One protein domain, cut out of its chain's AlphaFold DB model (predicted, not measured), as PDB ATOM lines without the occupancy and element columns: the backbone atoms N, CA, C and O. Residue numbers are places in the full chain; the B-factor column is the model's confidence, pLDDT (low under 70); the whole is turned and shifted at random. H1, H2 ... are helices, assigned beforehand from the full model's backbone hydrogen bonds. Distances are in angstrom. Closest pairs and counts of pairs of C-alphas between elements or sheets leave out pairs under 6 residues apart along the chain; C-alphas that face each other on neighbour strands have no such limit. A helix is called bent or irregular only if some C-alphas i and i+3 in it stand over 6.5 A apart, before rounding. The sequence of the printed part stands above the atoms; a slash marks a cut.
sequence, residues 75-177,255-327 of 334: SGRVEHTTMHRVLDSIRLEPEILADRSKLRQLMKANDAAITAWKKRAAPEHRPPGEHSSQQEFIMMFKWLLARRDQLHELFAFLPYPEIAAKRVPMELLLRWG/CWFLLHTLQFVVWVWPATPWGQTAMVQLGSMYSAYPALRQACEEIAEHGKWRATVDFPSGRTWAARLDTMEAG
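This is residues 75 to 177 and 255 to 327 of the 334 residues of an uncharacterized protein of Phytophthora fragariae (UniProt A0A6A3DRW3). Picture a compact cluster of mostly crossed helices: the long H2 runs along one side, the short H5 sits near the middle, and H7, next to H5, gathers H4, H6, H8 and H9 around it. H1 packs on H2 and H10, H3 turns a corner into H4, H8 lies at the far end from H2, and H11 lies at the outside, touching no helix. The printed part has 176 residues with eleven named helices, H1 to H11 in order along the chain, and no named strand; the class is all helix. The whole is compact, with a radius of gyration of the C-alphas of 15.7 A, and its outline is rounded, spanning 44 by 38 by 32 A.

Start at H2, residues 97 to 120, the longest helix. With residues 106 to 110 alone it touches H5, residues 161 to 167; the closest C-alphas are those of Asn 110 and Ala 164, 7.2 A apart, and the lines are only just about perpendicular, at 71 degrees. With residues 99 to 103 alone H2 touches H1, residues 80 to 88, about perpendicular at 83 degrees; look at Thr 82 and Asp 99, whose C-alphas, the closest, are 6.4 A apart. With residues 113 to 117 alone H2 touches H4, residues 148 to 157, at a steep tilt of 56 degrees, opposite ways; the closest C-alphas, of Trp 117 and Leu 154, are 7.0 A apart. H3, residues 134 to 144, and H4 touch only at the corner, and only just, with 3 pairs of C-alphas within 8 A; the closest are those of Leu 144 and Leu 151, at 5.4 A. Move on to the hub, H7, residues 255 to 265, which touches five helices. Its closest C-alphas are Val 265 to Pro 161 of H5, 5.0 A; Phe 264 to Phe 155 of H4, 6.0 A; Phe 257 to Gly 177 of H6, residues 170 to 177, 4.0 A; Leu 259 to Leu 282 of H8, residues 279 to 288, 7.2 A; and Cys 255 to Cys 296 of H9, residues 290 to 302, 5.1 A. H8 and H9 touch only at the corner. H10, residues 306 to 310, touches H9, with the C-alphas of Ala 295 and Ala 307 closest at 5.5 A, and H1, with those of Leu 87 and Arg 306 closest at 4.8 A. H11, residues 317 to 325, is close to but not clearly touching H1. In H1, H3, H4, H5, H6, H9 and H11 every O i to N i+4 pair is within hydrogen-bond range; in H2 19 of 20 are, in H7 4 of 7, in H8 4 of 6, and in H10 0 of 1, beside 2 of 2 O i to N i+3 pairs.

Find C-alpha 97 at (-27.817, -10.654, -20.599); from there H2 runs 35.4 A to C-alpha 120 at (-15.499, -13.262, 12.481). H9 measures 17.3 A, H3 15.2 A, H7 14.6 A, H8 14.5 A and H4 13.9 A. H8 is irregular, with C-alphas 280 and 283 7.3 A apart; H7 is only just irregular, with C-alphas 260 and 263 6.7 A apart. H11 ends at C-alpha 325, (-25.207, 0.901, 1.625).

The two C-alphas farthest apart, of Pro 123 and Ala 288, are 44.7 A apart. Residues 178 to 254 are not printed, and C-alphas 177 and 255 stand 9.3 A apart across this cut. Look for the long links at residues 121 to 133 and 266 to 278. The mean pLDDT of the printed part is 89.3, and Ser 75 alone is under 70.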
ATOM      1  N   SER A  75     -21.666  -0.318  -6.879       65.50
ATOM      2  CA  SER A  75     -21.829  -1.262  -7.995       65.50
ATOM      3  C   SER A  75     -22.895  -2.346  -7.757       65.50
ATOM      4  O   SER A  75     -23.406  -2.923  -8.717       65.50
ATOM      5  N   GLY A  76     -23.246  -2.594  -6.494       70.56
ATOM      6  CA  GLY A  76     -24.327  -3.463  -6.041       70.56
ATOM      7  C   GLY A  76     -25.707  -2.802  -6.069       70.56
ATOM      8  O   GLY A  76     -26.704  -3.492  -5.855       70.56
ATOM      9  N   ARG A  77     -25.828  -1.504  -6.388       83.75
ATOM     10  CA  ARG A  77     -27.147  -0.923  -6.673       83.75
ATOM     11  C   ARG A  77     -27.778  -1.641  -7.869       83.75
ATOM     12  O   ARG A  77     -27.186  -1.773  -8.952       83.75
ATOM     13  N   VAL A  78     -28.992  -2.128  -7.645       88.00
ATOM     14  CA  VAL A  78     -29.803  -2.830  -8.638       88.00
ATOM     15  C   VAL A  78     -31.182  -2.208  -8.635       88.00
ATOM     16  O   VAL A  78     -31.803  -2.088  -7.584       88.00
ATOM     17  N   GLU A  79     -31.647  -1.807  -9.813       90.94
ATOM     18  CA  GLU A  79     -32.999  -1.293 -10.008       90.94
ATOM     19  C   GLU A  79     -34.044  -2.332  -9.603       90.94
ATOM     20  O   GLU A  79     -33.866  -3.527  -9.861       90.94
ATOM     21  N   HIS A  80     -35.160  -1.876  -9.033       91.75
ATOM     22  CA  HIS A  80     -36.235  -2.747  -8.537       91.75
ATOM     23  C   HIS A  80     -36.694  -3.754  -9.599       91.75
ATOM     24  O   HIS A  80     -36.699  -4.961  -9.364       91.75
ATOM     25  N   THR A  81     -36.937  -3.278 -10.822       92.50
ATOM     26  CA  THR A  81     -37.363  -4.126 -11.947       92.50
ATOM     27  C   THR A  81     -36.330  -5.190 -12.325       92.50
ATOM     28  O   THR A  81     -36.694  -6.280 -12.760       92.50
ATOM     29  N   THR A  82     -35.041  -4.899 -12.147       92.81
ATOM     30  CA  THR A  82     -33.953  -5.846 -12.420       92.81
ATOM     31  C   THR A  82     -33.870  -6.897 -11.322       92.81
ATOM     32  O   THR A  82     -33.778  -8.083 -11.630       92.81
ATOM     33  N   MET A  83     -33.971  -6.491 -10.050       93.94
ATOM     34  CA  MET A  83     -34.042  -7.433  -8.930       93.94
ATOM     35  C   MET A  83     -35.234  -8.382  -9.092       93.94
ATOM     36  O   MET A  83     -35.079  -9.594  -8.963       93.94
ATOM     37  N   HIS A  84     -36.399  -7.841  -9.452       93.94
ATOM     38  CA  HIS A  84     -37.610  -8.618  -9.682       93.94
ATOM     39  C   HIS A  84     -37.403  -9.686 -10.766       93.94
ATOM     40  O   HIS A  84     -37.651 -10.861 -10.515       93.94
ATOM     41  N   ARG A  85     -36.874  -9.323 -11.946       94.12
ATOM     42  CA  ARG A  85     -36.588 -10.292 -13.026       94.12
ATOM     43  C   ARG A  85     -35.555 -11.346 -12.624       94.12
ATOM     44  O   ARG A  85     -35.712 -12.517 -12.955       94.12
ATOM     45  N   VAL A  86     -34.521 -10.962 -11.873       94.62
ATOM     46  CA  VAL A  86     -33.524 -11.914 -11.357       94.62
ATOM     47  C   VAL A  86     -34.170 -12.919 -10.398       94.62
ATOM     48  O   VAL A  86     -33.951 -14.124 -10.534       94.62
ATOM     49  N   LEU A  87     -35.001 -12.460  -9.462       94.69
ATOM     50  CA  LEU A  87     -35.697 -13.329  -8.509       94.69
ATOM     51  C   LEU A  87     -36.822 -14.157  -9.148       94.69
ATOM     52  O   LEU A  87     -37.170 -15.213  -8.615       94.69
ATOM     53  N   ASP A  88     -37.346 -13.725 -10.291       93.88
ATOM     54  CA  ASP A  88     -38.339 -14.458 -11.084       93.88
ATOM     55  C   ASP A  88     -37.714 -15.519 -12.006       93.88
ATOM     56  O   ASP A  88     -38.382 -16.469 -12.403       93.88
ATOM     57  N   SER A  89     -36.418 -15.399 -12.317       92.19
ATOM     58  CA  SER A  89     -35.728 -16.338 -13.209       92.19
ATOM     59  C   SER A  89     -35.721 -17.772 -12.672       92.19
ATOM     60  O   SER A  89     -35.514 -18.017 -11.481       92.19
ATOM     61  N   ILE A  90     -35.903 -18.751 -13.552       84.62
ATOM     62  CA  ILE A  90     -35.811 -20.165 -13.185       84.62
ATOM     63  C   ILE A  90     -34.332 -20.500 -12.951       84.62
ATOM     64  O   ILE A  90     -33.476 -20.127 -13.748       84.62
ATOM     65  N   ARG A  91     -34.016 -21.172 -11.834       80.44
ATOM     66  CA  ARG A  91     -32.655 -21.646 -11.494       80.44
ATOM     67  C   ARG A  91     -31.550 -20.574 -11.530       80.44
ATOM     68  O   ARG A  91     -30.391 -20.912 -11.733       80.44
ATOM     69  N   LEU A  92     -31.890 -19.304 -11.278       84.06
ATOM     70  CA  LEU A  92     -30.942 -18.180 -11.351       84.06
ATOM     71  C   LEU A  92     -30.325 -18.005 -12.748       84.06
ATOM     72  O   LEU A  92     -29.171 -17.601 -12.886       84.06
ATOM     73  N   GLU A  93     -31.109 -18.253 -13.794       87.19
ATOM     74  CA  GLU A  93     -30.712 -18.018 -15.180       87.19
ATOM     75  C   GLU A  93     -31.597 -16.930 -15.812       87.19
ATOM     76  O   GLU A  93     -32.575 -17.238 -16.493       87.19
ATOM     77  N   PRO A  94     -31.295 -15.631 -15.600       83.62
ATOM     78  CA  PRO A  94     -32.028 -14.555 -16.253       83.62
ATOM     79  C   PRO A  94     -31.930 -14.652 -17.779       83.62
ATOM     80  O   PRO A  94     -30.854 -14.902 -18.335       83.62
ATOM     81  N   GLU A  95     -33.038 -14.388 -18.467       81.69
ATOM     82  CA  GLU A  95     -33.091 -14.378 -19.934       81.69
ATOM     83  C   GLU A  95     -32.272 -13.215 -20.517       81.69
ATOM     84  O   GLU A  95     -31.545 -13.373 -21.497       81.69
ATOM     85  N   ILE A  96     -32.327 -12.052 -19.864       86.00
ATOM     86  CA  ILE A  96     -31.657 -10.828 -20.307       86.00
ATOM     87  C   ILE A  96     -30.180 -10.853 -19.886       86.00
ATOM     88  O   ILE A  96     -29.842 -10.985 -18.708       86.00
ATOM     89  N   LEU A  97     -29.269 -10.641 -20.844       81.69
ATOM     90  CA  LEU A  97     -27.817 -10.654 -20.599       81.69
ATOM     91  C   LEU A  97     -27.359  -9.623 -19.553       81.69
ATOM     92  O   LEU A  97     -26.481  -9.917 -18.738       81.69
ATOM     93  N   ALA A  98     -27.953  -8.425 -19.550       81.31
ATOM     94  CA  ALA A  98     -27.661  -7.396 -18.551       81.31
ATOM     95  C   ALA A  98     -28.014  -7.872 -17.129       81.31
ATOM     96  O   ALA A  98     -27.215  -7.700 -16.204       81.31
ATOM     97  N   ASP A  99     -29.145  -8.565 -16.976       89.69
ATOM     98  CA  ASP A  99     -29.586  -9.134 -15.703       89.69
ATOM     99  C   ASP A  99     -28.639 -10.257 -15.242       89.69
ATOM    100  O   ASP A  99     -28.351 -10.355 -14.053       89.69
ATOM    101  N   ARG A 100     -28.046 -11.042 -16.160       89.50
ATOM    102  CA  ARG A 100     -26.991 -12.026 -15.817       89.50
ATOM    103  C   ARG A 100     -25.734 -11.363 -15.257       89.50
ATOM    104  O   ARG A 100     -25.097 -11.888 -14.345       89.50
ATOM    105  N   SER A 101     -25.338 -10.216 -15.814       89.62
ATOM    106  CA  SER A 101     -24.216  -9.434 -15.278       89.62
ATOM    107  C   SER A 101     -24.527  -8.938 -13.867       89.62
ATOM    108  O   SER A 101     -23.713  -9.101 -12.957       89.62
ATOM    109  N   LYS A 102     -25.742  -8.417 -13.663       91.31
ATOM    110  CA  LYS A 102     -26.206  -7.953 -12.354       91.31
ATOM    111  C   LYS A 102     -26.322  -9.081 -11.336       91.31
ATOM    112  O   LYS A 102     -25.802  -8.937 -10.236       91.31
ATOM    113  N   LEU A 103     -26.869 -10.234 -11.707       92.50
ATOM    114  CA  LEU A 103     -26.900 -11.416 -10.850       92.50
ATOM    115  C   LEU A 103     -25.491 -11.828 -10.396       92.50
ATOM    116  O   LEU A 103     -25.277 -12.038  -9.206       92.50
ATOM    117  N   ARG A 104     -24.503 -11.868 -11.303       91.12
ATOM    118  CA  ARG A 104     -23.107 -12.162 -10.925       91.12
ATOM    119  C   ARG A 104     -22.544 -11.148  -9.926       91.12
ATOM    120  O   ARG A 104     -21.818 -11.537  -9.017       91.12
ATOM    121  N   GLN A 105     -22.884  -9.863 -10.065       91.69
ATOM    122  CA  GLN A 105     -22.490  -8.829  -9.100       91.69
ATOM    123  C   GLN A 105     -23.135  -9.057  -7.725       91.69
ATOM    124  O   GLN A 105     -22.436  -8.996  -6.716       91.69
ATOM    125  N   LEU A 106     -24.433  -9.376  -7.686       93.06
ATOM    126  CA  LEU A 106     -25.163  -9.683  -6.451       93.06
ATOM    127  C   LEU A 106     -24.603 -10.928  -5.746       93.06
ATOM    128  O   LEU A 106     -24.377 -10.907  -4.538       93.06
ATOM    129  N   MET A 107     -24.318 -11.991  -6.503       92.25
ATOM    130  CA  MET A 107     -23.685 -13.203  -5.975       92.25
ATOM    131  C   MET A 107     -22.304 -12.897  -5.400       92.25
ATOM    132  O   MET A 107     -22.041 -13.250  -4.257       92.25
ATOM    133  N   LYS A 108     -21.468 -12.144  -6.128       91.38
ATOM    134  CA  LYS A 108     -20.138 -11.741  -5.652       91.38
ATOM    135  C   LYS A 108     -20.201 -10.898  -4.374       91.38
ATOM    136  O   LYS A 108     -19.333 -11.041  -3.516       91.38
ATOM    137  N   ALA A 109     -21.206 -10.031  -4.233       92.25
ATOM    138  CA  ALA A 109     -21.423  -9.267  -3.004       92.25
ATOM    139  C   ALA A 109     -21.766 -10.188  -1.820       92.25
ATOM    140  O   ALA A 109     -21.186 -10.039  -0.744       92.25
ATOM    141  N   ASN A 110     -22.638 -11.181  -2.027       93.69
ATOM    142  CA  ASN A 110     -22.922 -12.199  -1.015       93.69
ATOM    143  C   ASN A 110     -21.688 -13.055  -0.689       93.69
ATOM    144  O   ASN A 110     -21.426 -13.289   0.483       93.69
ATOM    145  N   ASP A 111     -20.899 -13.479  -1.678       93.06
ATOM    146  CA  ASP A 111     -19.688 -14.280  -1.443       93.06
ATOM    147  C   ASP A 111     -18.630 -13.475  -0.661       93.06
ATOM    148  O   ASP A 111     -18.025 -13.961   0.298       93.06
ATOM    149  N   ALA A 112     -18.459 -12.187  -0.974       91.88
ATOM    150  CA  ALA A 112     -17.608 -11.300  -0.182       91.88
ATOM    151  C   ALA A 112     -18.108 -11.170   1.270       91.88
ATOM    152  O   ALA A 112     -17.302 -11.208   2.207       91.88
ATOM    153  N   ALA A 113     -19.427 -11.075   1.472       92.12
ATOM    154  CA  ALA A 113     -20.034 -11.051   2.799       92.12
ATOM    155  C   ALA A 113     -19.836 -12.380   3.549       92.12
ATOM    156  O   ALA A 113     -19.413 -12.360   4.701       92.12
ATOM    157  N   ILE A 114     -20.032 -13.537   2.906       93.00
ATOM    158  CA  ILE A 114     -19.760 -14.856   3.504       93.00
ATOM    159  C   ILE A 114     -18.292 -14.946   3.930       93.00
ATOM    160  O   ILE A 114     -17.997 -15.367   5.049       93.00
ATOM    161  N   THR A 115     -17.360 -14.498   3.084       92.25
ATOM    162  CA  THR A 115     -15.931 -14.450   3.420       92.25
ATOM    163  C   THR A 115     -15.668 -13.583   4.653       92.25
ATOM    164  O   THR A 115     -14.927 -13.992   5.549       92.25
ATOM    165  N   ALA A 116     -16.259 -12.389   4.717       90.62
ATOM    166  CA  ALA A 116     -16.109 -11.486   5.855       90.62
ATOM    167  C   ALA A 116     -16.719 -12.068   7.139       90.62
ATOM    168  O   ALA A 116     -16.117 -11.959   8.203       90.62
ATOM    169  N   TRP A 117     -17.869 -12.731   7.033       90.25
ATOM    170  CA  TRP A 117     -18.536 -13.402   8.142       90.25
ATOM    171  C   TRP A 117     -17.723 -14.586   8.680       90.25
ATOM    172  O   TRP A 117     -17.424 -14.629   9.870       90.25
ATOM    173  N   LYS A 118     -17.220 -15.475   7.809       88.50
ATOM    174  CA  LYS A 118     -16.346 -16.601   8.205       88.50
ATOM    175  C   LYS A 118     -15.093 -16.149   8.967       88.50
ATOM    176  O   LYS A 118     -14.570 -16.902   9.789       88.50
ATOM    177  N   LYS A 119     -14.585 -14.941   8.690       86.69
ATOM    178  CA  LYS A 119     -13.431 -14.356   9.397       86.69
ATOM    179  C   LYS A 119     -13.762 -13.894  10.820       86.69
ATOM    180  O   LYS A 119     -12.839 -13.790  11.617       86.69
ATOM    181  N   ARG A 120     -15.036 -13.625  11.129       82.88
ATOM    182  CA  ARG A 120     -15.499 -13.262  12.481       82.88
ATOM    183  C   ARG A 120     -15.630 -14.482  13.387       82.88
ATOM    184  O   ARG A 120     -15.403 -14.368  14.585       82.88
ATOM    185  N   ALA A 121     -15.966 -15.635  12.810       74.62
ATOM    186  CA  ALA A 121     -16.062 -16.885  13.546       74.62
ATOM    187  C   ALA A 121     -14.685 -17.349  14.048       74.62
ATOM    188  O   ALA A 121     -13.683 -17.315  13.313       74.62
ATOM    189  N   ALA A 122     -14.667 -17.832  15.291       70.81
ATOM    190  CA  ALA A 122     -13.512 -18.509  15.859       70.81
ATOM    191  C   ALA A 122     -13.135 -19.737  15.001       70.81
ATOM    192  O   ALA A 122     -14.024 -20.344  14.391       70.81
ATOM    193  N   PRO A 123     -11.841 -20.102  14.900       73.94
ATOM    194  CA  PRO A 123     -11.375 -21.143  13.983       73.94
ATOM    195  C   PRO A 123     -12.128 -22.474  14.106       73.94
ATOM    196  O   PRO A 123     -12.456 -23.081  13.090       73.94
ATOM    197  N   GLU A 124     -12.454 -22.893  15.327       71.19
ATOM    198  CA  GLU A 124     -13.164 -24.141  15.622       71.19
ATOM    199  C   GLU A 124     -14.665 -24.116  15.275       71.19
ATOM    200  O   GLU A 124     -15.279 -25.166  15.092       71.19
ATOM    201  N   HIS A 125     -15.242 -22.925  15.107       74.69
ATOM    202  CA  HIS A 125     -16.638 -22.713  14.710       74.69
ATOM    203  C   HIS A 125     -16.774 -22.285  13.243       74.69
ATOM    204  O   HIS A 125     -17.871 -21.965  12.790       74.69
ATOM    205  N   ARG A 126     -15.674 -22.258  12.482       80.94
ATOM    206  CA  ARG A 126     -15.692 -21.796  11.098       80.94
ATOM    207  C   ARG A 126     -16.302 -22.861  10.175       80.94
ATOM    208  O   ARG A 126     -15.844 -24.005  10.182       80.94
ATOM    209  N   PRO A 127     -17.264 -22.494   9.310       84.38
ATOM    210  CA  PRO A 127     -17.817 -23.424   8.338       84.38
ATOM    211  C   PRO A 127     -16.739 -23.942   7.375       84.38
ATOM    212  O   PRO A 127     -15.926 -23.141   6.887       84.38
ATOM    213  N   PRO A 128     -16.758 -25.243   7.040       83.19
ATOM    214  CA  PRO A 128     -15.752 -25.857   6.188       83.19
ATOM    215  C   PRO A 128     -15.824 -25.344   4.744       83.19
ATOM    216  O   PRO A 128     -16.859 -24.851   4.286       83.19
ATOM    217  N   GLY A 129     -14.708 -25.513   4.031       80.62
ATOM    218  CA  GLY A 129     -14.594 -25.283   2.592       80.62
ATOM    219  C   GLY A 129     -14.643 -23.819   2.151       80.62
ATOM    220  O   GLY A 129     -14.884 -22.885   2.930       80.62
ATOM    221  N   GLU A 130     -14.424 -23.627   0.854       82.94
ATOM    222  CA  GLU A 130     -14.738 -22.374   0.178       82.94
ATOM    223  C   GLU A 130     -16.263 -22.232  -0.011       82.94
ATOM    224  O   GLU A 130     -17.058 -22.929   0.617       82.94
ATOM    225  N   HIS A 131     -16.698 -21.235  -0.771       84.50
ATOM    226  CA  HIS A 131     -18.113 -20.972  -1.081       84.50
ATOM    227  C   HIS A 131     -18.260 -20.282  -2.445       84.50
ATOM    228  O   HIS A 131     -19.294 -19.685  -2.742       84.50
ATOM    229  N   SER A 132     -17.195 -20.330  -3.249       79.25
ATOM    230  CA  SER A 132     -17.078 -19.643  -4.530       79.25
ATOM    231  C   SER A 132     -17.861 -20.380  -5.621       79.25
ATOM    232  O   SER A 132     -18.361 -19.756  -6.557       79.25
ATOM    233  N   SER A 133     -18.046 -21.695  -5.470       87.81
ATOM    234  CA  SER A 133     -18.909 -22.510  -6.325       87.81
ATOM    235  C   SER A 133     -20.260 -22.850  -5.682       87.81
ATOM    236  O   SER A 133     -20.470 -22.780  -4.469       87.81
ATOM    237  N   GLN A 134     -21.206 -23.282  -6.519       89.06
ATOM    238  CA  GLN A 134     -22.526 -23.728  -6.076       89.06
ATOM    239  C   GLN A 134     -22.460 -24.977  -5.181       89.06
ATOM    240  O   GLN A 134     -23.191 -25.067  -4.197       89.06
ATOM    241  N   GLN A 135     -21.584 -25.935  -5.499       90.69
ATOM    242  CA  GLN A 135     -21.441 -27.168  -4.716       90.69
ATOM    243  C   GLN A 135     -20.864 -26.887  -3.326       90.69
ATOM    244  O   GLN A 135     -21.383 -27.395  -2.333       90.69
ATOM    245  N   GLU A 136     -19.855 -26.024  -3.238       91.62
ATOM    246  CA  GLU A 136     -19.267 -25.616  -1.960       91.62
ATOM    247  C   GLU A 136     -20.259 -24.834  -1.098       91.62
ATOM    248  O   GLU A 136     -20.376 -25.101   0.098       91.62
ATOM    249  N   PHE A 137     -21.041 -23.929  -1.704       92.12
ATOM    250  CA  PHE A 137     -22.119 -23.234  -1.000       92.12
ATOM    251  C   PHE A 137     -23.137 -24.223  -0.413       92.12
ATOM    252  O   PHE A 137     -23.513 -24.102   0.752       92.12
ATOM    253  N   ILE A 138     -23.530 -25.252  -1.174       93.19
ATOM    254  CA  ILE A 138     -24.433 -26.312  -0.696       93.19
ATOM    255  C   ILE A 138     -23.805 -27.115   0.452       93.19
ATOM    256  O   ILE A 138     -24.494 -27.430   1.423       93.19
ATOM    257  N   MET A 139     -22.518 -27.459   0.369       93.00
ATOM    258  CA  MET A 139     -21.819 -28.176   1.444       93.00
ATOM    259  C   MET A 139     -21.760 -27.348   2.729       93.00
ATOM    260  O   MET A 139     -22.075 -27.862   3.804       93.00
ATOM    261  N   MET A 140     -21.432 -26.060   2.611       94.00
ATOM    262  CA  MET A 140     -21.460 -25.118   3.725       94.00
ATOM    263  C   MET A 140     -22.866 -25.019   4.324       94.00
ATOM    264  O   MET A 140     -23.021 -25.133   5.537       94.00
ATOM    265  N   PHE A 141     -23.900 -24.878   3.491       94.62
ATOM    266  CA  PHE A 141     -25.288 -24.802   3.945       94.62
ATOM    267  C   PHE A 141     -25.716 -26.072   4.698       94.62
ATOM    268  O   PHE A 141     -26.281 -25.986   5.783       94.62
ATOM    269  N   LYS A 142     -25.384 -27.265   4.185       94.19
ATOM    270  CA  LYS A 142     -25.654 -28.543   4.873       94.19
ATOM    271  C   LYS A 142     -24.979 -28.626   6.242       94.19
ATOM    272  O   LYS A 142     -25.568 -29.167   7.172       94.19
ATOM    273  N   TRP A 143     -23.763 -28.099   6.370       92.94
ATOM    274  CA  TRP A 143     -23.061 -28.030   7.651       92.94
ATOM    275  C   TRP A 143     -23.725 -27.037   8.621       92.94
ATOM    276  O   TRP A 143     -23.832 -27.328   9.815       92.94
ATOM    277  N   LEU A 144     -24.220 -25.907   8.103       91.56
ATOM    278  CA  LEU A 144     -24.949 -24.889   8.868       91.56
ATOM    279  C   LEU A 144     -26.345 -25.342   9.306       91.56
ATOM    280  O   LEU A 144     -26.820 -24.894  10.338       91.56
ATOM    281  N   LEU A 145     -26.989 -26.283   8.608       91.19
ATOM    282  CA  LEU A 145     -28.270 -26.848   9.066       91.19
ATOM    283  C   LEU A 145     -28.179 -27.506  10.452       91.19
ATOM    284  O   LEU A 145     -29.177 -27.568  11.162       91.19
ATOM    285  N   ALA A 146     -26.997 -27.990  10.844       85.94
ATOM    286  CA  ALA A 146     -26.752 -28.514  12.189       85.94
ATOM    287  C   ALA A 146     -26.429 -27.417  13.227       85.94
ATOM    288  O   ALA A 146     -26.322 -27.719  14.411       85.94
ATOM    289  N   ARG A 147     -26.244 -26.163  12.790       86.81
ATOM    290  CA  ARG A 147     -25.856 -24.976  13.576       86.81
ATOM    291  C   ARG A 147     -26.721 -23.790  13.150       86.81
ATOM    292  O   ARG A 147     -26.267 -22.871  12.466       86.81
ATOM    293  N   ARG A 148     -28.017 -23.895  13.449       87.38
ATOM    294  CA  ARG A 148     -29.039 -22.968  12.936       87.38
ATOM    295  C   ARG A 148     -28.831 -21.534  13.403       87.38
ATOM    296  O   ARG A 148     -29.064 -20.630  12.619       87.38
ATOM    297  N   ASP A 149     -28.297 -21.339  14.600       84.06
ATOM    298  CA  ASP A 149     -27.827 -20.050  15.111       84.06
ATOM    299  C   ASP A 149     -26.865 -19.362  14.127       84.06
ATOM    300  O   ASP A 149     -27.084 -18.219  13.725       84.06
ATOM    301  N   GLN A 150     -25.862 -20.092  13.636       87.69
ATOM    302  CA  GLN A 150     -24.904 -19.576  12.652       87.69
ATOM    303  C   GLN A 150     -25.535 -19.387  11.270       87.69
ATOM    304  O   GLN A 150     -25.140 -18.496  10.518       87.69
ATOM    305  N   LEU A 151     -26.511 -20.225  10.912       91.00
ATOM    306  CA  LEU A 151     -27.266 -20.066   9.671       91.00
ATOM    307  C   LEU A 151     -28.098 -18.776   9.694       91.00
ATOM    308  O   LEU A 151     -28.073 -18.015   8.727       91.00
ATOM    309  N   HIS A 152     -28.792 -18.509  10.803       90.88
ATOM    310  CA  HIS A 152     -29.550 -17.277  11.024       90.88
ATOM    311  C   HIS A 152     -28.621 -16.067  10.992       90.88
ATOM    312  O   HIS A 152     -28.904 -15.100  10.286       90.88
ATOM    313  N   GLU A 153     -27.482 -16.145  11.685       88.25
ATOM    314  CA  GLU A 153     -26.467 -15.089  11.708       88.25
ATOM    315  C   GLU A 153     -25.950 -14.769  10.301       88.25
ATOM    316  O   GLU A 153     -25.881 -13.601   9.906       88.25
ATOM    317  N   LEU A 154     -25.642 -15.802   9.509       91.12
ATOM    318  CA  LEU A 154     -25.199 -15.633   8.133       91.12
ATOM    319  C   LEU A 154     -26.244 -14.862   7.318       91.12
ATOM    320  O   LEU A 154     -25.915 -13.839   6.719       91.12
ATOM    321  N   PHE A 155     -27.498 -15.319   7.291       93.38
ATOM    322  CA  PHE A 155     -28.551 -14.684   6.491       93.38
ATOM    323  C   PHE A 155     -28.922 -13.276   6.985       93.38
ATOM    324  O   PHE A 155     -29.207 -12.382   6.176       93.38
ATOM    325  N   ALA A 156     -28.828 -13.036   8.293       89.12
ATOM    326  CA  ALA A 156     -28.936 -11.702   8.865       89.12
ATOM    327  C   ALA A 156     -27.789 -10.791   8.406       89.12
ATOM    328  O   ALA A 156     -28.009  -9.601   8.201       89.12
ATOM    329  N   PHE A 157     -26.586 -11.329   8.190       89.75
ATOM    330  CA  PHE A 157     -25.424 -10.559   7.753       89.75
ATOM    331  C   PHE A 157     -25.392 -10.273   6.242       89.75
ATOM    332  O   PHE A 157     -24.825  -9.260   5.825       89.75
ATOM    333  N   LEU A 158     -25.987 -11.130   5.408       92.38
ATOM    334  CA  LEU A 158     -25.944 -10.984   3.948       92.38
ATOM    335  C   LEU A 158     -26.609  -9.682   3.451       92.38
ATOM    336  O   LEU A 158     -27.655  -9.286   3.974       92.38
ATOM    337  N   PRO A 159     -26.069  -9.045   2.393       92.12
ATOM    338  CA  PRO A 159     -26.717  -7.901   1.757       92.12
ATOM    339  C   PRO A 159     -27.945  -8.326   0.937       92.12
ATOM    340  O   PRO A 159     -28.970  -7.652   0.988       92.12
ATOM    341  N   TYR A 160     -27.875  -9.458   0.223       93.75
ATOM    342  CA  TYR A 160     -28.971  -9.981  -0.608       93.75
ATOM    343  C   TYR A 160     -29.380 -11.390  -0.153       93.75
ATOM    344  O   TYR A 160     -29.087 -12.371  -0.852       93.75
ATOM    345  N   PRO A 161     -30.012 -11.530   1.024       94.69
ATOM    346  CA  PRO A 161     -30.386 -12.834   1.564       94.69
ATOM    347  C   PRO A 161     -31.353 -13.603   0.645       94.69
ATOM    348  O   PRO A 161     -31.216 -14.817   0.520       94.69
ATOM    349  N   GLU A 162     -32.219 -12.918  -0.111       95.94
ATOM    350  CA  GLU A 162     -33.156 -13.546  -1.053       95.94
ATOM    351  C   GLU A 162     -32.416 -14.262  -2.197       95.94
ATOM    352  O   GLU A 162     -32.785 -15.361  -2.611       95.94
ATOM    353  N   ILE A 163     -31.317 -13.671  -2.684       95.44
ATOM    354  CA  ILE A 163     -30.468 -14.269  -3.726       95.44
ATOM    355  C   ILE A 163     -29.741 -15.499  -3.182       95.44
ATOM    356  O   ILE A 163     -29.622 -16.506  -3.880       95.44
ATOM    357  N   ALA A 164     -29.260 -15.440  -1.938       95.31
ATOM    358  CA  ALA A 164     -28.629 -16.589  -1.300       95.31
ATOM    359  C   ALA A 164     -29.631 -17.724  -1.064       95.31
ATOM    360  O   ALA A 164     -29.305 -18.870  -1.358       95.31
ATOM    361  N   ALA A 165     -30.853 -17.419  -0.624       96.06
ATOM    362  CA  ALA A 165     -31.908 -18.412  -0.448       96.06
ATOM    363  C   ALA A 165     -32.311 -19.059  -1.775       96.06
ATOM    364  O   ALA A 165     -32.402 -20.279  -1.856       96.06
ATOM    365  N   LYS A 166     -32.431 -18.272  -2.850       95.19
ATOM    366  CA  LYS A 166     -32.715 -18.791  -4.195       95.19
ATOM    367  C   LYS A 166     -31.599 -19.690  -4.755       95.19
ATOM    368  O   LYS A 166     -31.871 -20.514  -5.626       95.19
ATOM    369  N   ARG A 167     -30.352 -19.575  -4.266       92.94
ATOM    370  CA  ARG A 167     -29.264 -20.528  -4.580       92.94
ATOM    371  C   ARG A 167     -29.435 -21.866  -3.860       92.94
ATOM    372  O   ARG A 167     -28.841 -22.847  -4.296       92.94
ATOM    373  N   VAL A 168     -30.172 -21.929  -2.753       94.81
ATOM    374  CA  VAL A 168     -30.336 -23.168  -1.985       94.81
ATOM    375  C   VAL A 168     -31.278 -24.111  -2.746       94.81
ATOM    376  O   VAL A 168     -32.365 -23.694  -3.144       94.81
ATOM    377  N   PRO A 169     -30.904 -25.388  -2.957       94.94
ATOM    378  CA  PRO A 169     -31.829 -26.392  -3.473       94.94
ATOM    379  C   PRO A 169     -33.103 -26.457  -2.628       94.94
ATOM    380  O   PRO A 169     -33.010 -26.506  -1.400       94.94
ATOM    381  N   MET A 170     -34.272 -26.516  -3.275       95.44
ATOM    382  CA  MET A 170     -35.570 -26.469  -2.587       95.44
ATOM    383  C   MET A 170     -35.663 -27.493  -1.451       95.44
ATOM    384  O   MET A 170     -36.032 -27.152  -0.337       95.44
ATOM    385  N   GLU A 171     -35.203 -28.721  -1.679       95.62
ATOM    386  CA  GLU A 171     -35.170 -29.795  -0.677       95.62
ATOM    387  C   GLU A 171     -34.436 -29.403   0.619       95.62
ATOM    388  O   GLU A 171     -34.864 -29.749   1.720       95.62
ATOM    389  N   LEU A 172     -33.324 -28.668   0.509       96.06
ATOM    390  CA  LEU A 172     -32.564 -28.201   1.670       96.06
ATOM    391  C   LEU A 172     -33.245 -27.022   2.358       96.06
ATOM    392  O   LEU A 172     -33.180 -26.929   3.582       96.06
ATOM    393  N   LEU A 173     -33.903 -26.155   1.590       96.31
ATOM    394  CA  LEU A 173     -34.676 -25.042   2.126       96.31
ATOM    395  C   LEU A 173     -35.911 -25.537   2.894       96.31
ATOM    396  O   LEU A 173     -36.151 -25.099   4.014       96.31
ATOM    397  N   LEU A 174     -36.638 -26.515   2.351       96.62
ATOM    398  CA  LEU A 174     -37.766 -27.159   3.027       96.62
ATOM    399  C   LEU A 174     -37.313 -27.918   4.274       96.62
ATOM    400  O   LEU A 174     -37.944 -27.832   5.328       96.62
ATOM    401  N   ARG A 175     -36.166 -28.604   4.202       95.50
ATOM    402  CA  ARG A 175     -35.563 -29.228   5.384       95.50
ATOM    403  C   ARG A 175     -35.242 -28.191   6.456       95.50
ATOM    404  O   ARG A 175     -35.539 -28.449   7.620       95.50
ATOM    405  N   TRP A 176     -34.668 -27.047   6.083       96.19
ATOM    406  CA  TRP A 176     -34.433 -25.944   7.012       96.19
ATOM    407  C   TRP A 176     -35.744 -25.496   7.662       96.19
ATOM    408  O   TRP A 176     -35.867 -25.564   8.881       96.19
ATOM    409  N   GLY A 177     -36.756 -25.161   6.861       95.56
ATOM    410  CA  GLY A 177     -38.063 -24.727   7.351       95.56
ATOM    411  C   GLY A 177     -38.742 -25.729   8.287       95.56
ATOM    412  O   GLY A 177     -39.320 -25.338   9.297       95.56
ATOM    413  N   CYS A 255     -45.230 -25.046   1.618       95.81
ATOM    414  CA  CYS A 255     -45.582 -23.676   1.991       95.81
ATOM    415  C   CYS A 255     -45.386 -23.427   3.491       95.81
ATOM    416  O   CYS A 255     -44.881 -22.374   3.878       95.81
ATOM    417  N   TRP A 256     -45.748 -24.398   4.334       94.12
ATOM    418  CA  TRP A 256     -45.564 -24.305   5.781       94.12
ATOM    419  C   TRP A 256     -44.086 -24.185   6.165       94.12
ATOM    420  O   TRP A 256     -43.720 -23.336   6.979       94.12
ATOM    421  N   PHE A 257     -43.216 -24.990   5.559       95.50
ATOM    422  CA  PHE A 257     -41.783 -24.926   5.825       95.50
ATOM    423  C   PHE A 257     -41.157 -23.656   5.247       95.50
ATOM    424  O   PHE A 257     -40.382 -23.001   5.942       95.50
ATOM    425  N   LEU A 258     -41.529 -23.249   4.031       96.00
ATOM    426  CA  LEU A 258     -41.058 -21.993   3.442       96.00
ATOM    427  C   LEU A 258     -41.392 -20.794   4.322       96.00
ATOM    428  O   LEU A 258     -40.507 -19.983   4.593       96.00
ATOM    429  N   LEU A 259     -42.622 -20.723   4.830       94.25
ATOM    430  CA  LEU A 259     -43.073 -19.667   5.730       94.25
ATOM    431  C   LEU A 259     -42.139 -19.483   6.938       94.25
ATOM    432  O   LEU A 259     -41.815 -18.353   7.295       94.25
ATOM    433  N   HIS A 260     -41.624 -20.579   7.504       93.62
ATOM    434  CA  HIS A 260     -40.685 -20.546   8.632       93.62
ATOM    435  C   HIS A 260     -39.256 -20.132   8.250       93.62
ATOM    436  O   HIS A 260     -38.457 -19.805   9.127       93.62
ATOM    437  N   THR A 261     -38.925 -20.105   6.956       95.38
ATOM    438  CA  THR A 261     -37.632 -19.603   6.464       95.38
ATOM    439  C   THR A 261     -37.668 -18.119   6.108       95.38
ATOM    440  O   THR A 261     -36.642 -17.447   6.234       95.38
ATOM    441  N   LEU A 262     -38.831 -17.584   5.698       93.88
ATOM    442  CA  LEU A 262     -38.965 -16.223   5.153       93.88
ATOM    443  C   LEU A 262     -38.411 -15.140   6.083       93.88
ATOM    444  O   LEU A 262     -37.757 -14.215   5.606       93.88
ATOM    445  N   GLN A 263     -38.583 -15.294   7.395       89.38
ATOM    446  CA  GLN A 263     -38.065 -14.342   8.380       89.38
ATOM    447  C   GLN A 263     -36.547 -14.137   8.335       89.38
ATOM    448  O   GLN A 263     -36.052 -13.058   8.656       89.38
ATOM    449  N   PHE A 264     -35.807 -15.161   7.916       92.00
ATOM    450  CA  PHE A 264     -34.353 -15.125   7.857       92.00
ATOM    451  C   PHE A 264     -33.874 -14.665   6.485       92.00
ATOM    452  O   PHE A 264     -32.853 -13.987   6.368       92.00
ATOM    453  N   VAL A 265     -34.606 -15.040   5.435       94.44
ATOM    454  CA  VAL A 265     -34.145 -14.891   4.051       94.44
ATOM    455  C   VAL A 265     -34.694 -13.661   3.337       94.44
ATOM    456  O   VAL A 265     -34.151 -13.277   2.305       94.44
ATOM    457  N   VAL A 266     -35.741 -13.026   3.864       93.75
ATOM    458  CA  VAL A 266     -36.315 -11.811   3.281       93.75
ATOM    459  C   VAL A 266     -35.761 -10.594   4.004       93.75
ATOM    460  O   VAL A 266     -36.018 -10.382   5.186       93.75
ATOM    461  N   TRP A 267     -35.022  -9.750   3.279       92.50
ATOM    462  CA  TRP A 267     -34.335  -8.599   3.870       92.50
ATOM    463  C   TRP A 267     -35.300  -7.660   4.595       92.50
ATOM    464  O   TRP A 267     -34.978  -7.126   5.654       92.50
ATOM    465  N   VAL A 268     -36.486  -7.469   4.013       90.88
ATOM    466  CA  VAL A 268     -37.480  -6.517   4.501       90.88
ATOM    467  C   VAL A 268     -38.359  -7.074   5.623       90.88
ATOM    468  O   VAL A 268     -39.102  -6.309   6.229       90.88
ATOM    469  N   TRP A 269     -38.262  -8.372   5.938       90.44
ATOM    470  CA  TRP A 269     -39.149  -9.036   6.895       90.44
ATOM    471  C   TRP A 269     -39.312  -8.285   8.222       90.44
ATOM    472  O   TRP A 269     -40.459  -8.020   8.582       90.44
ATOM    473  N   PRO A 270     -38.236  -7.828   8.902       87.00
ATOM    474  CA  PRO A 270     -38.370  -7.127  10.182       87.00
ATOM    475  C   PRO A 270     -39.148  -5.808  10.092       87.00
ATOM    476  O   PRO A 270     -39.641  -5.318  11.102       87.00
ATOM    477  N   ALA A 271     -39.247  -5.215   8.899       85.19
ATOM    478  CA  ALA A 271     -39.999  -3.987   8.671       85.19
ATOM    479  C   ALA A 271     -41.470  -4.227   8.293       85.19
ATOM    480  O   ALA A 271     -42.248  -3.276   8.276       85.19
ATOM    481  N   THR A 272     -41.858  -5.469   8.000       84.69
ATOM    482  CA  THR A 272     -43.254  -5.838   7.729       84.69
ATOM    483  C   THR A 272     -44.047  -6.004   9.033       84.69
ATOM    484  O   THR A 272     -43.445  -6.297  10.069       84.69
ATOM    485  N   PRO A 273     -45.392  -5.919   9.002       79.31
ATOM    486  CA  PRO A 273     -46.233  -6.272  10.152       79.31
ATOM    487  C   PRO A 273     -45.984  -7.700  10.672       79.31
ATOM    488  O   PRO A 273     -46.063  -7.974  11.869       79.31
ATOM    489  N   TRP A 274     -45.627  -8.619   9.772       83.38
ATOM    490  CA  TRP A 274     -45.350 -10.022  10.088       83.38
ATOM    491  C   TRP A 274     -44.074 -10.185  10.911       83.38
ATOM    492  O   TRP A 274     -44.041 -10.976  11.847       83.38
ATOM    493  N   GLY A 275     -43.047  -9.384  10.614       80.25
ATOM    494  CA  GLY A 275     -41.787  -9.379  11.358       80.25
ATOM    495  C   GLY A 275     -41.891  -8.866  12.790       80.25
ATOM    496  O   GLY A 275     -40.956  -9.064  13.559       80.25
ATOM    497  N   GLN A 276     -43.008  -8.234  13.154       79.06
ATOM    498  CA  GLN A 276     -43.290  -7.744  14.508       79.06
ATOM    499  C   GLN A 276     -44.142  -8.713  15.334       79.06
ATOM    500  O   GLN A 276     -44.483  -8.429  16.483       79.06
ATOM    501  N   THR A 277     -44.515  -9.844  14.746       77.19
ATOM    502  CA  THR A 277     -45.470 -10.773  15.331       77.19
ATOM    503  C   THR A 277     -44.772 -12.087  15.689       77.19
ATOM    504  O   THR A 277     -43.827 -12.510  15.025       77.19
ATOM    505  N   ALA A 278     -45.219 -12.738  16.767       79.38
ATOM    506  CA  ALA A 278     -44.589 -13.955  17.267       79.38
ATOM    507  C   ALA A 278     -44.648 -15.092  16.235       79.38
ATOM    508  O   ALA A 278     -45.671 -15.324  15.591       79.38
ATOM    509  N   MET A 279     -43.562 -15.862  16.150       81.12
ATOM    510  CA  MET A 279     -43.402 -16.966  15.197       81.12
ATOM    511  C   MET A 279     -44.505 -18.022  15.263       81.12
ATOM    512  O   MET A 279     -44.895 -18.590  14.247       81.12
ATOM    513  N   VAL A 280     -45.060 -18.255  16.450       81.56
ATOM    514  CA  VAL A 280     -46.166 -19.199  16.631       81.56
ATOM    515  C   VAL A 280     -47.442 -18.775  15.890       81.56
ATOM    516  O   VAL A 280     -48.281 -19.608  15.578       81.56
ATOM    517  N   GLN A 281     -47.583 -17.496  15.532       83.69
ATOM    518  CA  GLN A 281     -48.743 -16.976  14.804       83.69
ATOM    519  C   GLN A 281     -48.567 -16.997  13.278       83.69
ATOM    520  O   GLN A 281     -49.464 -16.549  12.558       83.69
ATOM    521  N   LEU A 282     -47.455 -17.531  12.756       85.44
ATOM    522  CA  LEU A 282     -47.220 -17.617  11.311       85.44
ATOM    523  C   LEU A 282     -48.360 -18.335  10.572       85.44
ATOM    524  O   LEU A 282     -48.762 -17.898   9.495       85.44
ATOM    525  N   GLY A 283     -48.936 -19.389  11.159       85.25
ATOM    526  CA  GLY A 283     -50.076 -20.091  10.561       85.25
ATOM    527  C   GLY A 283     -51.296 -19.194  10.345       85.25
ATOM    528  O   GLY A 283     -51.902 -19.201   9.267       85.25
ATOM    529  N   SER A 284     -51.608 -18.352  11.329       84.81
ATOM    530  CA  SER A 284     -52.672 -17.353  11.215       84.81
ATOM    531  C   SER A 284     -52.343 -16.306  10.149       84.81
ATOM    532  O   SER A 284     -53.209 -15.963   9.343       84.81
ATOM    533  N   MET A 285     -51.086 -15.854  10.065       86.25
ATOM    534  CA  MET A 285     -50.661 -14.901   9.031       86.25
ATOM    535  C   MET A 285     -50.805 -15.453   7.618       86.25
ATOM    536  O   MET A 285     -51.253 -14.734   6.729       86.25
ATOM    537  N   TYR A 286     -50.448 -16.719   7.398       88.56
ATOM    538  CA  TYR A 286     -50.590 -17.349   6.085       88.56
ATOM    539  C   TYR A 286     -52.037 -17.284   5.583       88.56
ATOM    540  O   TYR A 286     -52.295 -17.039   4.406       88.56
ATOM    541  N   SER A 287     -52.993 -17.465   6.496       85.25
ATOM    542  CA  SER A 287     -54.421 -17.403   6.184       85.25
ATOM    543  C   SER A 287     -54.912 -15.963   6.001       85.25
ATOM    544  O   SER A 287     -55.732 -15.703   5.120       85.25
ATOM    545  N   ALA A 288     -54.397 -15.031   6.807       86.25
ATOM    546  CA  ALA A 288     -54.825 -13.635   6.830       86.25
ATOM    547  C   ALA A 288     -54.245 -12.779   5.689       86.25
ATOM    548  O   ALA A 288     -54.902 -11.838   5.246       86.25
ATOM    549  N   TYR A 289     -53.039 -13.085   5.192       88.94
ATOM    550  CA  TYR A 289     -52.312 -12.222   4.254       88.94
ATOM    551  C   TYR A 289     -52.074 -12.902   2.892       88.94
ATOM    552  O   TYR A 289     -51.118 -13.668   2.738       88.94
ATOM    553  N   PRO A 290     -52.865 -12.564   1.848       90.06
ATOM    554  CA  PRO A 290     -52.733 -13.163   0.518       90.06
ATOM    555  C   PRO A 290     -51.343 -13.014  -0.110       90.06
ATOM    556  O   PRO A 290     -50.890 -13.929  -0.788       90.06
ATOM    557  N   ALA A 291     -50.651 -11.897   0.139       90.69
ATOM    558  CA  ALA A 291     -49.302 -11.664  -0.381       90.69
ATOM    559  C   ALA A 291     -48.282 -12.681   0.159       90.69
ATOM    560  O   ALA A 291     -47.417 -13.145  -0.582       90.69
ATOM    561  N   LEU A 292     -48.406 -13.056   1.436       91.50
ATOM    562  CA  LEU A 292     -47.537 -14.039   2.079       91.50
ATOM    563  C   LEU A 292     -47.824 -15.450   1.558       91.50
ATOM    564  O   LEU A 292     -46.894 -16.182   1.215       91.50
ATOM    565  N   ARG A 293     -49.111 -15.796   1.434       92.62
ATOM    566  CA  ARG A 293     -49.564 -17.059   0.841       92.62
ATOM    567  C   ARG A 293     -49.058 -17.222  -0.591       92.62
ATOM    568  O   ARG A 293     -48.369 -18.194  -0.883       92.62
ATOM    569  N   GLN A 294     -49.326 -16.236  -1.447       93.50
ATOM    570  CA  GLN A 294     -48.921 -16.263  -2.851       93.50
ATOM    571  C   GLN A 294     -47.398 -16.362  -2.998       93.50
ATOM    572  O   GLN A 294     -46.912 -17.076  -3.869       93.50
ATOM    573  N   ALA A 295     -46.629 -15.678  -2.145       94.62
ATOM    574  CA  ALA A 295     -45.175 -15.795  -2.161       94.62
ATOM    575  C   ALA A 295     -44.707 -17.216  -1.817       94.62
ATOM    576  O   ALA A 295     -43.825 -17.736  -2.495       94.62
ATOM    577  N   CYS A 296     -45.297 -17.860  -0.806       95.62
ATOM    578  CA  CYS A 296     -44.960 -19.242  -0.465       95.62
ATOM    579  C   CYS A 296     -45.309 -20.210  -1.604       95.62
ATOM    580  O   CYS A 296     -44.475 -21.038  -1.957       95.62
ATOM    581  N   GLU A 297     -46.495 -20.073  -2.203       95.25
ATOM    582  CA  GLU A 297     -46.967 -20.911  -3.316       95.25
ATOM    583  C   GLU A 297     -46.070 -20.760  -4.558       95.25
ATOM    584  O   GLU A 297     -45.566 -21.745  -5.091       95.25
ATOM    585  N   GLU A 298     -45.758 -19.526  -4.968       95.44
ATOM    586  CA  GLU A 298     -44.880 -19.255  -6.119       95.44
ATOM    587  C   GLU A 298     -43.439 -19.737  -5.897       95.44
ATOM    588  O   GLU A 298     -42.770 -20.194  -6.834       95.44
ATOM    589  N   ILE A 299     -42.936 -19.653  -4.662       96.00
ATOM    590  CA  ILE A 299     -41.621 -20.197  -4.319       96.00
ATOM    591  C   ILE A 299     -41.665 -21.727  -4.355       96.00
ATOM    592  O   ILE A 299     -40.789 -22.314  -4.985       96.00
ATOM    593  N   ALA A 300     -42.658 -22.362  -3.729       95.06
ATOM    594  CA  ALA A 300     -42.779 -23.817  -3.671       95.06
ATOM    595  C   ALA A 300     -42.906 -24.439  -5.068       95.06
ATOM    596  O   ALA A 300     -42.151 -25.346  -5.414       95.06
ATOM    597  N   GLU A 301     -43.816 -23.915  -5.889       93.56
ATOM    598  CA  GLU A 301     -44.158 -24.497  -7.188       93.56
ATOM    599  C   GLU A 301     -43.150 -24.133  -8.283       93.56
ATOM    600  O   GLU A 301     -42.800 -24.962  -9.126       93.56
ATOM    601  N   HIS A 302     -42.667 -22.888  -8.280       93.56
ATOM    602  CA  HIS A 302     -41.906 -22.337  -9.404       93.56
ATOM    603  C   HIS A 302     -40.502 -21.856  -9.024       93.56
ATOM    604  O   HIS A 302     -39.727 -21.460  -9.900       93.56
ATOM    605  N   GLY A 303     -40.151 -21.843  -7.736       92.81
ATOM    606  CA  GLY A 303     -38.893 -21.269  -7.259       92.81
ATOM    607  C   GLY A 303     -38.784 -19.766  -7.530       92.81
ATOM    608  O   GLY A 303     -37.666 -19.259  -7.685       92.81
ATOM    609  N   LYS A 304     -39.912 -19.052  -7.642       94.69
ATOM    610  CA  LYS A 304     -39.971 -17.616  -7.960       94.69
ATOM    611  C   LYS A 304     -40.034 -16.785  -6.685       94.69
ATOM    612  O   LYS A 304     -41.007 -16.828  -5.950       94.69
ATOM    613  N   TRP A 305     -39.009 -15.970  -6.454       95.62
ATOM    614  CA  TRP A 305     -38.839 -15.204  -5.211       95.62
ATOM    615  C   TRP A 305     -39.268 -13.742  -5.323       95.62
ATOM    616  O   TRP A 305     -39.176 -12.999  -4.349       95.62
ATOM    617  N   ARG A 306     -39.718 -13.306  -6.504       94.12
ATOM    618  CA  ARG A 306     -39.994 -11.894  -6.813       94.12
ATOM    619  C   ARG A 306     -40.898 -11.196  -5.791       94.12
ATOM    620  O   ARG A 306     -40.590 -10.085  -5.390       94.12
ATOM    621  N   ALA A 307     -41.933 -11.872  -5.292       92.75
ATOM    622  CA  ALA A 307     -42.901 -11.278  -4.371       92.75
ATOM    623  C   ALA A 307     -42.271 -10.829  -3.040       92.75
ATOM    624  O   ALA A 307     -42.766  -9.905  -2.403       92.75
ATOM    625  N   THR A 308     -41.152 -11.439  -2.631       93.56
ATOM    626  CA  THR A 308     -40.492 -11.138  -1.349       93.56
ATOM    627  C   THR A 308     -39.909  -9.729  -1.272       93.56
ATOM    628  O   THR A 308     -39.785  -9.179  -0.179       93.56
ATOM    629  N   VAL A 309     -39.573  -9.111  -2.413       91.81
ATOM    630  CA  VAL A 309     -39.071  -7.726  -2.435       91.81
ATOM    631  C   VAL A 309     -40.186  -6.683  -2.434       91.81
ATOM    632  O   VAL A 309     -39.895  -5.508  -2.219       91.81
ATOM    633  N   ASP A 310     -41.434  -7.122  -2.613       90.81
ATOM    634  CA  ASP A 310     -42.637  -6.284  -2.659       90.81
ATOM    635  C   ASP A 310     -43.488  -6.411  -1.386       90.81
ATOM    636  O   ASP A 310     -44.612  -5.909  -1.323       90.81
ATOM    637  N   PHE A 311     -42.973  -7.089  -0.355       91.38
ATOM    638  CA  PHE A 311     -43.669  -7.206   0.919       91.38
ATOM    639  C   PHE A 311     -43.943  -5.829   1.544       91.38
ATOM    640  O   PHE A 311     -43.085  -4.940   1.500       91.38
ATOM    641  N   PRO A 312     -45.132  -5.638   2.148       85.50
ATOM    642  CA  PRO A 312     -45.563  -4.340   2.642       85.50
ATOM    643  C   PRO A 312     -44.726  -3.941   3.857       85.50
ATOM    644  O   PRO A 312     -44.896  -4.474   4.951       85.50
ATOM    645  N   SER A 313     -43.809  -2.998   3.657       83.06
ATOM    646  CA  SER A 313     -42.890  -2.545   4.706       83.06
ATOM    647  C   SER A 313     -42.870  -1.033   4.916       83.06
ATOM    648  O   SER A 313     -41.997  -0.537   5.622       83.06
ATOM    649  N   GLY A 314     -43.705  -0.286   4.185       82.44
ATOM    650  CA  GLY A 314     -43.683   1.183   4.171       82.44
ATOM    651  C   GLY A 314     -42.418   1.813   3.564       82.44
ATOM    652  O   GLY A 314     -42.297   3.032   3.543       82.44
ATOM    653  N   ARG A 315     -41.474   1.016   3.037       82.81
ATOM    654  CA  ARG A 315     -40.188   1.503   2.512       82.81
ATOM    655  C   ARG A 315     -40.178   1.498   0.990       82.81
ATOM    656  O   ARG A 315     -40.579   0.525   0.358       82.81
ATOM    657  N   THR A 316     -39.640   2.560   0.399       88.56
ATOM    658  CA  THR A 316     -39.349   2.581  -1.039       88.56
ATOM    659  C   THR A 316     -38.114   1.736  -1.351       88.56
ATOM    660  O   THR A 316     -37.240   1.531  -0.503       88.56
ATOM    661  N   TRP A 317     -37.995   1.285  -2.602       90.31
ATOM    662  CA  TRP A 317     -36.802   0.569  -3.056       90.31
ATOM    663  C   TRP A 317     -35.522   1.406  -2.907       90.31
ATOM    664  O   TRP A 317     -34.492   0.883  -2.487       90.31
ATOM    665  N   ALA A 318     -35.593   2.713  -3.181       88.69
ATOM    666  CA  ALA A 318     -34.469   3.629  -2.991       88.69
ATOM    667  C   ALA A 318     -34.017   3.668  -1.521       88.69
ATOM    668  O   ALA A 318     -32.843   3.439  -1.242       88.69
ATOM    669  N   ALA A 319     -34.958   3.816  -0.581       88.12
ATOM    670  CA  ALA A 319     -34.652   3.806   0.850       88.12
ATOM    671  C   ALA A 319     -34.063   2.463   1.318       88.12
ATOM    672  O   ALA A 319     -33.188   2.432   2.189       88.12
ATOM    673  N   ARG A 320     -34.509   1.337   0.737       90.19
ATOM    674  CA  ARG A 320     -33.880   0.025   0.961       90.19
ATOM    675  C   ARG A 320     -32.418   0.036   0.511       90.19
ATOM    676  O   ARG A 320     -31.568  -0.373   1.295       90.19
ATOM    677  N   LEU A 321     -32.120   0.510  -0.699       90.50
ATOM    678  CA  LEU A 321     -30.743   0.567  -1.202       90.50
ATOM    679  C   LEU A 321     -29.848   1.459  -0.333       90.50
ATOM    680  O   LEU A 321     -28.752   1.029   0.008       90.50
ATOM    681  N   ASP A 322     -30.331   2.627   0.093       89.62
ATOM    682  CA  ASP A 322     -29.578   3.524   0.982       89.62
ATOM    683  C   ASP A 322     -29.298   2.859   2.348       89.62
ATOM    684  O   ASP A 322     -28.190   2.931   2.879       89.62
ATOM    685  N   THR A 323     -30.282   2.130   2.894       88.38
ATOM    686  CA  THR A 323     -30.122   1.355   4.143       88.38
ATOM    687  C   THR A 323     -29.072   0.250   3.980       88.38
ATOM    688  O   THR A 323     -28.257   0.017   4.873       88.38
ATOM    689  N   MET A 324     -29.079  -0.436   2.833       89.69
ATOM    690  CA  MET A 324     -28.114  -1.489   2.522       89.69
ATOM    691  C   MET A 324     -26.693  -0.937   2.359       89.69
ATOM    692  O   MET A 324     -25.752  -1.589   2.809       89.69
ATOM    693  N   GLU A 325     -26.525   0.260   1.788       87.88
ATOM    694  CA  GLU A 325     -25.207   0.901   1.625       87.88
ATOM    695  C   GLU A 325     -24.618   1.317   2.969       87.88
ATOM    696  O   GLU A 325     -23.418   1.172   3.202       87.88
ATOM    697  N   ALA A 326     -25.480   1.735   3.897       86.50
ATOM    698  CA  ALA A 326     -25.109   1.981   5.284       86.50
ATOM    699  C   ALA A 326     -24.788   0.692   6.073       86.50
ATOM    700  O   ALA A 326     -24.386   0.771   7.232       86.50
ATOM    701  N   GLY A 327     -24.968  -0.496   5.479       83.94
ATOM    702  CA  GLY A 327     -24.769  -1.777   6.161       83.94
ATOM    703  C   GLY A 327     -25.789  -2.017   7.273       83.94
ATOM    704  O   GLY A 327     -25.477  -2.671   8.268       83.94
TER     705      GLY A 327